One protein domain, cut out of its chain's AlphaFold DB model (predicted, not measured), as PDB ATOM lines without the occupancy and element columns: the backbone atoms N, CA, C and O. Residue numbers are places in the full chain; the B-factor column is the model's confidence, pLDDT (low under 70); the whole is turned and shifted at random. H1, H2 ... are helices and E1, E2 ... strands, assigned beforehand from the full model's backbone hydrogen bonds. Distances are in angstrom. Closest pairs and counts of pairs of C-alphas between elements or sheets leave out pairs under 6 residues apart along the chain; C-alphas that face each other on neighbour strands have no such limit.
ATOM      1  N   HIS A  34     -19.222 -35.436  45.565       91.44
ATOM      2  CA  HIS A  34     -18.947 -34.157  46.218       91.44
ATOM      3  C   HIS A  34     -17.557 -34.140  46.846       91.44
ATOM      4  O   HIS A  34     -16.823 -33.166  46.669       91.44
ATOM      5  N   GLN A  35     -17.160 -35.237  47.492       92.75
ATOM      6  CA  GLN A  35     -15.824 -35.373  48.067       92.75
ATOM      7  C   GLN A  35     -14.738 -35.272  46.990       92.75
ATOM      8  O   GLN A  35     -13.825 -34.456  47.102       92.75
ATOM      9  N   ILE A  36     -14.852 -36.055  45.915       95.62
ATOM     10  CA  ILE A  36     -13.850 -36.088  44.843       95.62
ATOM     11  C   ILE A  36     -13.752 -34.728  44.150       95.62
ATOM     12  O   ILE A  36     -12.650 -34.191  44.016       95.62
ATOM     13  N   SER A  37     -14.891 -34.135  43.791       95.44
ATOM     14  CA  SER A  37     -14.940 -32.823  43.143       95.44
ATOM     15  C   SER A  37     -14.292 -31.743  44.015       95.44
ATOM     16  O   SER A  37     -13.387 -31.036  43.563       95.44
ATOM     17  N   ALA A  38     -14.667 -31.665  45.298       94.25
ATOM     18  CA  ALA A  38     -14.112 -30.685  46.229       94.25
ATOM     19  C   ALA A  38     -12.591 -30.832  46.392       94.25
ATOM     20  O   ALA A  38     -11.864 -29.837  46.390       94.25
ATOM     21  N   PHE A  39     -12.087 -32.063  46.482       95.75
ATOM     22  CA  PHE A  39     -10.654 -32.327  46.593       95.75
ATOM     23  C   PHE A  39      -9.879 -31.970  45.323       95.75
ATOM     24  O   PHE A  39      -8.779 -31.422  45.433       95.75
ATOM     25  N   LEU A  40     -10.431 -32.242  44.138       95.81
ATOM     26  CA  LEU A  40      -9.826 -31.863  42.859       95.81
ATOM     27  C   LEU A  40      -9.721 -30.338  42.727       95.81
ATOM     28  O   LEU A  40      -8.644 -29.818  42.425       95.81
ATOM     29  N   PHE A  41     -10.788 -29.602  43.058       94.94
ATOM     30  CA  PHE A  41     -10.746 -28.137  43.090       94.94
ATOM     31  C   PHE A  41      -9.779 -27.604  44.149       94.94
ATOM     32  O   PHE A  41      -9.023 -26.672  43.873       94.94
ATOM     33  N   ALA A  42      -9.739 -28.212  45.336       94.69
ATOM     34  CA  ALA A  42      -8.778 -27.840  46.367       94.69
ATOM     35  C   ALA A  42      -7.328 -28.093  45.918       94.69
ATOM     36  O   ALA A  42      -6.451 -27.279  46.202       94.69
ATOM     37  N   ALA A  43      -7.053 -29.193  45.213       94.12
ATOM     38  CA  ALA A  43      -5.727 -29.491  44.670       94.12
ATOM     39  C   ALA A  43      -5.305 -28.483  43.603       94.12
ATOM     40  O   ALA A  43      -4.203 -27.936  43.667       94.12
ATOM     41  N   LEU A  44      -6.213 -28.172  42.683       92.62
ATOM     42  CA  LEU A  44      -6.002 -27.147  41.674       92.62
ATOM     43  C   LEU A  44      -5.727 -25.773  42.312       92.62
ATOM     44  O   LEU A  44      -4.760 -25.104  41.954       92.62
ATOM     45  N   ALA A  45      -6.515 -25.380  43.317       91.88
ATOM     46  CA  ALA A  45      -6.307 -24.139  44.061       91.88
ATOM     47  C   ALA A  45      -4.934 -24.097  44.758       91.88
ATOM     48  O   ALA A  45      -4.262 -23.065  44.719       91.88
ATOM     49  N   ARG A  46      -4.472 -25.217  45.341       91.81
ATOM     50  CA  ARG A  46      -3.117 -25.316  45.918       91.81
ATOM     51  C   ARG A  46      -2.030 -25.113  44.865       91.81
ATOM     52  O   ARG A  46      -1.062 -24.405  45.128       91.81
ATOM     53  N   ARG A  47      -2.181 -25.699  43.676       89.50
ATOM     54  CA  ARG A  47      -1.218 -25.511  42.583       89.50
ATOM     55  C   ARG A  47      -1.152 -24.052  42.121       89.50
ATOM     56  O   ARG A  47      -0.053 -23.537  41.928       89.50
ATOM     57  N   ARG A  58     -11.639 -25.652  30.005       88.69
ATOM     58  CA  ARG A  58     -12.920 -26.381  29.965       88.69
ATOM     59  C   ARG A  58     -12.716 -27.900  29.957       88.69
ATOM     60  O   ARG A  58     -13.535 -28.601  30.526       88.69
ATOM     61  N   GLY A  59     -11.630 -28.382  29.341       88.81
ATOM     62  CA  GLY A  59     -11.255 -29.798  29.368       88.81
ATOM     63  C   GLY A  59     -11.028 -30.279  30.796       88.81
ATOM     64  O   GLY A  59     -11.730 -31.168  31.246       88.81
ATOM     65  N   THR A  60     -10.187 -29.568  31.550       90.19
ATOM     66  CA  THR A  60      -9.902 -29.857  32.964       90.19
ATOM     67  C   THR A  60     -11.175 -29.933  33.814       90.19
ATOM     68  O   THR A  60     -11.317 -30.826  34.643       90.19
ATOM     69  N   LEU A  61     -12.123 -29.010  33.609       92.88
ATOM     70  CA  LEU A  61     -13.392 -29.020  34.346       92.88
ATOM     71  C   LEU A  61     -14.280 -30.215  33.968       92.88
ATOM     72  O   LEU A  61     -14.886 -30.819  34.851       92.88
ATOM     73  N   ASN A  62     -14.322 -30.583  32.686       93.81
ATOM     74  CA  ASN A  62     -15.038 -31.776  32.235       93.81
ATOM     75  C   ASN A  62     -14.397 -33.056  32.798       93.81
ATOM     76  O   ASN A  62     -15.111 -33.970  33.208       93.81
ATOM     77  N   ASP A  63     -13.066 -33.114  32.858       94.06
ATOM     78  CA  ASP A  63     -12.349 -34.248  33.442       94.06
ATOM     79  C   ASP A  63     -12.648 -34.363  34.941       94.06
ATOM     80  O   ASP A  63     -12.887 -35.461  35.436       94.06
ATOM     81  N   PHE A  64     -12.744 -33.244  35.671       96.44
ATOM     82  CA  PHE A  64     -13.145 -33.259  37.083       96.44
ATOM     83  C   PHE A  64     -14.556 -33.814  37.276       96.44
ATOM     84  O   PHE A  64     -14.784 -34.600  38.200       96.44
ATOM     85  N   GLU A  65     -15.495 -33.439  36.409       96.38
ATOM     86  CA  GLU A  65     -16.855 -33.975  36.429       96.38
ATOM     87  C   GLU A  65     -16.863 -35.483  36.145       96.38
ATOM     88  O   GLU A  65     -17.449 -36.248  36.917       96.38
ATOM     89  N   ALA A  66     -16.150 -35.930  35.107       95.75
ATOM     90  CA  ALA A  66     -16.049 -37.341  34.751       95.75
ATOM     91  C   ALA A  66     -15.391 -38.175  35.864       95.75
ATOM     92  O   ALA A  66     -15.898 -39.233  36.236       95.75
ATOM     93  N   ILE A  67     -14.290 -37.694  36.445       96.94
ATOM     94  CA  ILE A  67     -13.617 -38.366  37.563       96.94
ATOM     95  C   ILE A  67     -14.569 -38.458  38.756       96.94
ATOM     96  O   ILE A  67     -14.736 -39.538  39.318       96.94
ATOM     97  N   SER A  68     -15.244 -37.368  39.118       96.50
ATOM     98  CA  SER A  68     -16.160 -37.352  40.267       96.50
ATOM     99  C   SER A  68     -17.364 -38.278  40.067       96.50
ATOM    100  O   SER A  68     -17.806 -38.923  41.017       96.50
ATOM    101  N   ALA A  69     -17.881 -38.376  38.839       95.62
ATOM    102  CA  ALA A  69     -19.030 -39.216  38.507       95.62
ATOM    103  C   ALA A  69     -18.684 -40.709  38.427       95.62
ATOM    104  O   ALA A  69     -19.453 -41.538  38.915       95.62
ATOM    105  N   TYR A  70     -17.548 -41.058  37.817       95.62
ATOM    106  CA  TYR A  70     -17.267 -42.443  37.426       95.62
ATOM    107  C   TYR A  70     -16.202 -43.138  38.276       95.62
ATOM    108  O   TYR A  70     -16.287 -44.352  38.464       95.62
ATOM    109  N   SER A  71     -15.222 -42.414  38.827       95.56
ATOM    110  CA  SER A  71     -14.116 -43.042  39.572       95.56
ATOM    111  C   SER A  71     -14.515 -43.860  40.811       95.56
ATOM    112  O   SER A  71     -13.797 -44.817  41.110       95.56
ATOM    113  N   PRO A  72     -15.644 -43.595  41.510       94.06
ATOM    114  CA  PRO A  72     -16.095 -44.469  42.598       94.06
ATOM    115  C   PRO A  72     -16.541 -45.861  42.131       94.06
ATOM    116  O   PRO A  72     -16.576 -46.794  42.934       94.06
ATOM    117  N   TYR A  73     -16.916 -45.993  40.856       93.38
ATOM    118  CA  TYR A  73     -17.594 -47.174  40.312       93.38
ATOM    119  C   TYR A  73     -16.786 -47.901  39.233       93.38
ATOM    120  O   TYR A  73     -17.132 -49.019  38.868       93.38
ATOM    121  N   ALA A  74     -15.728 -47.278  38.712       93.75
ATOM    122  CA  ALA A  74     -14.871 -47.864  37.692       93.75
ATOM    123  C   ALA A  74     -13.693 -48.632  38.314       93.75
ATOM    124  O   ALA A  74     -12.987 -48.113  39.178       93.75
ATOM    125  N   ASP A  75     -13.412 -49.838  37.809       94.31
ATOM    126  CA  ASP A  75     -12.225 -50.620  38.195       94.31
ATOM    127  C   ASP A  75     -10.912 -50.014  37.671       94.31
ATOM    128  O   ASP A  75      -9.832 -50.240  38.225       94.31
ATOM    129  N   ALA A  76     -10.990 -49.231  36.593       96.25
ATOM    130  CA  ALA A  76      -9.867 -48.493  36.040       96.25
ATOM    131  C   ALA A  76     -10.330 -47.279  35.225       96.25
ATOM    132  O   ALA A  76     -11.388 -47.309  34.598       96.25
ATOM    133  N   MET A  77      -9.502 -46.236  35.179       95.94
ATOM    134  CA  MET A  77      -9.690 -45.058  34.328       95.94
ATOM    135  C   MET A  77      -8.386 -44.705  33.616       95.94
ATOM    136  O   MET A  77      -7.310 -44.799  34.206       95.94
ATOM    137  N   PHE A  78      -8.481 -44.266  32.362       96.62
ATOM    138  CA  PHE A  78      -7.362 -43.688  31.622       96.62
ATOM    139  C   PHE A  78      -7.599 -42.186  31.474       96.62
ATOM    140  O   PHE A  78      -8.537 -41.774  30.795       96.62
ATOM    141  N   LEU A  79      -6.772 -41.388  32.139       95.19
ATOM    142  CA  LEU A  79      -6.921 -39.941  32.248       95.19
ATOM    143  C   LEU A  79      -5.783 -39.222  31.525       95.19
ATOM    144  O   LEU A  79      -4.751 -39.813  31.180       95.19
ATOM    145  N   ASP A  80      -5.942 -37.917  31.328       92.81
ATOM    146  CA  ASP A  80      -4.808 -37.072  30.984       92.81
ATOM    147  C   ASP A  80      -3.754 -37.080  32.115       92.81
ATOM    148  O   ASP A  80      -3.998 -37.481  33.259       92.81
ATOM    149  N   ARG A  81      -2.532 -36.647  31.783       93.00
ATOM    150  CA  ARG A  81      -1.410 -36.671  32.733       93.00
ATOM    151  C   ARG A  81      -1.606 -35.712  33.905       93.00
ATOM    152  O   ARG A  81      -1.123 -36.003  34.992       93.00
ATOM    153  N   GLU A  82      -2.254 -34.573  33.698       91.50
ATOM    154  CA  GLU A  82      -2.440 -33.569  34.742       91.50
ATOM    155  C   GLU A  82      -3.400 -34.073  35.823       91.50
ATOM    156  O   GLU A  82      -3.047 -34.033  37.007       91.50
ATOM    157  N   CYS A  83      -4.551 -34.616  35.422       93.81
ATOM    158  CA  CYS A  83      -5.535 -35.214  36.320       93.81
ATOM    159  C   CYS A  83      -4.991 -36.465  37.018       93.81
ATOM    160  O   CYS A  83      -5.144 -36.606  38.232       93.81
ATOM    161  N   ALA A  84      -4.290 -37.345  36.293       95.38
ATOM    162  CA  ALA A  84      -3.641 -38.502  36.911       95.38
ATOM    163  C   ALA A  84      -2.603 -38.079  37.965       95.38
ATOM    164  O   ALA A  84      -2.564 -38.648  39.059       95.38
ATOM    165  N   ASN A  85      -1.809 -37.043  37.675       93.94
ATOM    166  CA  ASN A  85      -0.857 -36.489  38.634       93.94
ATOM    167  C   ASN A  85      -1.572 -35.905  39.861       93.94
ATOM    168  O   ASN A  85      -1.173 -36.223  40.977       93.94
ATOM    169  N   LEU A  86      -2.646 -35.123  39.679       94.19
ATOM    170  CA  LEU A  86      -3.448 -34.584  40.789       94.19
ATOM    171  C   LEU A  86      -3.952 -35.696  41.720       94.19
ATOM    172  O   LEU A  86      -3.804 -35.593  42.935       94.19
ATOM    173  N   LEU A  87      -4.499 -36.778  41.161       95.12
ATOM    174  CA  LEU A  87      -5.013 -37.909  41.942       95.12
ATOM    175  C   LEU A  87      -3.912 -38.684  42.683       95.12
ATOM    176  O   LEU A  87      -4.195 -39.359  43.670       95.12
ATOM    177  N   SER A  88      -2.662 -38.588  42.228       93.56
ATOM    178  CA  SER A  88      -1.512 -39.211  42.894       93.56
ATOM    179  C   SER A  88      -0.907 -38.371  44.027       93.56
ATOM    180  O   SER A  88      -0.091 -38.889  44.791       93.56
ATOM    181  N   GLU A  89      -1.294 -37.099  44.146       93.25
ATOM    182  CA  GLU A  89      -0.808 -36.191  45.184       93.25
ATOM    183  C   GLU A  89      -1.538 -36.406  46.514       93.25
ATOM    184  O   GLU A  89      -2.714 -36.768  46.564       93.25
ATOM    185  N   GLU A  90      -0.863 -36.103  47.620       93.44
ATOM    186  CA  GLU A  90      -1.526 -36.019  48.917       93.44
ATOM    187  C   GLU A  90      -2.267 -34.672  49.065       93.44
ATOM    188  O   GLU A  90      -1.784 -33.633  48.599       93.44
ATOM    189  N   PRO A  91      -3.445 -34.644  49.714       94.06
ATOM    190  CA  PRO A  91      -4.118 -35.763  50.380       94.06
ATOM    191  C   PRO A  91      -5.069 -36.578  49.479       94.06
ATOM    192  O   PRO A  91      -5.835 -37.389  49.990       94.06
ATOM    193  N   LEU A  92      -5.103 -36.338  48.161       94.62
ATOM    194  CA  LEU A  92      -6.102 -36.935  47.260       94.62
ATOM    195  C   LEU A  92      -5.946 -38.451  47.204       94.62
ATOM    196  O   LEU A  92      -6.921 -39.179  47.383       94.62
ATOM    197  N   LYS A  93      -4.706 -38.912  47.039       94.12
ATOM    198  CA  LYS A  93      -4.367 -40.331  46.963       94.12
ATOM    199  C   LYS A  93      -4.825 -41.129  48.187       94.12
ATOM    200  O   LYS A  93      -5.272 -42.261  48.031       94.12
ATOM    201  N   SER A  94      -4.688 -40.571  49.391       93.56
ATOM    202  CA  SER A  94      -5.010 -41.279  50.637       93.56
ATOM    203  C   SER A  94      -6.447 -41.085  51.116       93.56
ATOM    204  O   SER A  94      -6.960 -41.947  51.830       93.56
ATOM    205  N   ARG A  95      -7.104 -39.971  50.760       92.88
ATOM    206  CA  ARG A  95      -8.445 -39.640  51.269       92.88
ATOM    207  C   ARG A  95      -9.588 -39.942  50.314       92.88
ATOM    208  O   ARG A  95     -10.712 -40.080  50.788       92.88
ATOM    209  N   LEU A  96      -9.348 -39.997  49.006       93.06
ATOM    210  CA  LEU A  96     -10.436 -40.213  48.058       93.06
ATOM    211  C   LEU A  96     -10.847 -41.690  47.997       93.06
ATOM    212  O   LEU A  96      -9.978 -42.561  47.947       93.06
ATOM    213  N   PRO A  97     -12.156 -41.998  47.927       88.56
ATOM    214  CA  PRO A  97     -12.667 -43.369  47.873       88.56
ATOM    215  C   PRO A  97     -12.526 -44.002  46.472       88.56
ATOM    216  O   PRO A  97     -13.407 -44.730  46.015       88.56
ATOM    217  N   ILE A  98     -11.425 -43.727  45.769       92.44
ATOM    218  CA  ILE A  98     -11.163 -44.243  44.422       92.44
ATOM    219  C   ILE A  98     -10.449 -45.588  44.557       92.44
ATOM    220  O   ILE A  98      -9.276 -45.656  44.915       92.44
ATOM    221  N   LYS A  99     -11.176 -46.673  44.279       90.19
ATOM    222  CA  LYS A  99     -10.640 -48.045  44.330       90.19
ATOM    223  C   LYS A  99      -9.994 -48.474  43.014       90.19
ATOM    224  O   LYS A  99      -9.142 -49.361  43.008       90.19
ATOM    225  N   GLY A 100     -10.431 -47.865  41.914       92.62
ATOM    226  CA  GLY A 100      -9.971 -48.191  40.577       92.62
ATOM    227  C   GLY A 100      -8.529 -47.768  40.311       92.62
ATOM    228  O   GLY A 100      -7.978 -46.871  40.951       92.62
ATOM    229  N   ARG A 101      -7.908 -48.412  39.322       95.56
ATOM    230  CA  ARG A 101      -6.556 -48.063  38.864       95.56
ATOM    231  C   ARG A 101      -6.596 -46.831  37.963       95.56
ATOM    232  O   ARG A 101      -7.347 -46.798  36.992       95.56
ATOM    233  N   VAL A 102      -5.743 -45.850  38.240       96.19
ATOM    234  CA  VAL A 102      -5.587 -44.666  37.385       96.19
ATOM    235  C   VAL A 102      -4.394 -44.853  36.454       96.19
ATOM    236  O   VAL A 102      -3.258 -45.060  36.888       96.19
ATOM    237  N   PHE A 103      -4.660 -44.745  35.160       97.38
ATOM    238  CA  PHE A 103      -3.670 -44.757  34.097       97.38
ATOM    239  C   PHE A 103      -3.641 -43.409  33.382       97.38
ATOM    240  O   PHE A 103      -4.589 -42.630  33.442       97.38
ATOM    241  N   SER A 104      -2.549 -43.134  32.681       97.00
ATOM    242  CA  SER A 104      -2.421 -42.009  31.766       97.00
ATOM    243  C   SER A 104      -1.362 -42.307  30.708       97.00
ATOM    244  O   SER A 104      -0.728 -43.363  30.678       97.00
ATOM    245  N   MET A 105      -1.085 -41.326  29.854       96.19
ATOM    246  CA  MET A 105       0.002 -41.413  28.880       96.19
ATOM    247  C   MET A 105       1.407 -41.552  29.500       96.19
ATOM    248  O   MET A 105       2.368 -41.689  28.742       96.19
ATOM    249  N   SER A 106       1.588 -41.443  30.821       94.81
ATOM    250  CA  SER A 106       2.877 -41.719  31.484       94.81
ATOM    251  C   SER A 106       3.109 -43.206  31.790       94.81
ATOM    252  O   SER A 106       4.259 -43.624  31.848       94.81
ATOM    253  N   ASN A 107       2.048 -44.007  31.930       95.31
ATOM    254  CA  ASN A 107       2.101 -45.441  32.250       95.31
ATOM    255  C   ASN A 107       1.268 -46.274  31.258       95.31
ATOM    256  O   ASN A 107       0.620 -47.261  31.606       95.31
TER     257      ASN A 107
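This is residues 34 to 47 and 58 to 107 of the 141 residues of an uncharacterized protein of Hyphomonas sp. CACIAM 19H1 (UniProt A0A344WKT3). Two short parallel strands, E1 and E2, make a wall along one side of a small body; H3 packs on E2, and H1 lies beyond H3, with H2 packed on H1. The printed part has 64 residues with named elements H1, H2, E1, H3, H4, E2; mostly helix, compact, radius of gyration of the C-alphas 10.5 A, spans 26 by 22 by 21 A.

E1 is residues 76 to 79, E2 101 to 104, ending at (-2.421, -42.009, 31.766). H3 is 81 to 88 and H4 92 to 95. H1, 34 to 47, 20.1 A, begins at (-18.947, -34.157, 46.218); H2, 58 to 70, is 18.2 A.

N 79 and O 103 are 2.8 A apart, within hydrogen-bond range. E1, H3 H4, E2 form a strand-helix-strand unit, parallel strands joined through helices, its crossover right-handed. The closest C-alphas of H3 and E2, Arg 81 and Ser 104, are 5.5 A apart. H1 touches H3 with residues 40 to 44 alone, closest C-alphas Ala 43 and Leu 86, 6.8 A. H1 touches H2 with residues 34 to 40 alone, closest C-alphas Ile 36 and Ser 68, 5.3 A. H1 and H4 only just touch, with 3 pairs of C-alphas within 8 A, closest Phe 39 and Leu 92, 6.5 A. Every O i to N i+4 pair is within range in H1, H2 and H3; H4 is too short.

Residues 48 to 57 are not printed; C-alphas 47 and 58 are 17.2 A apart. No printed residue is under 70 in pLDDT.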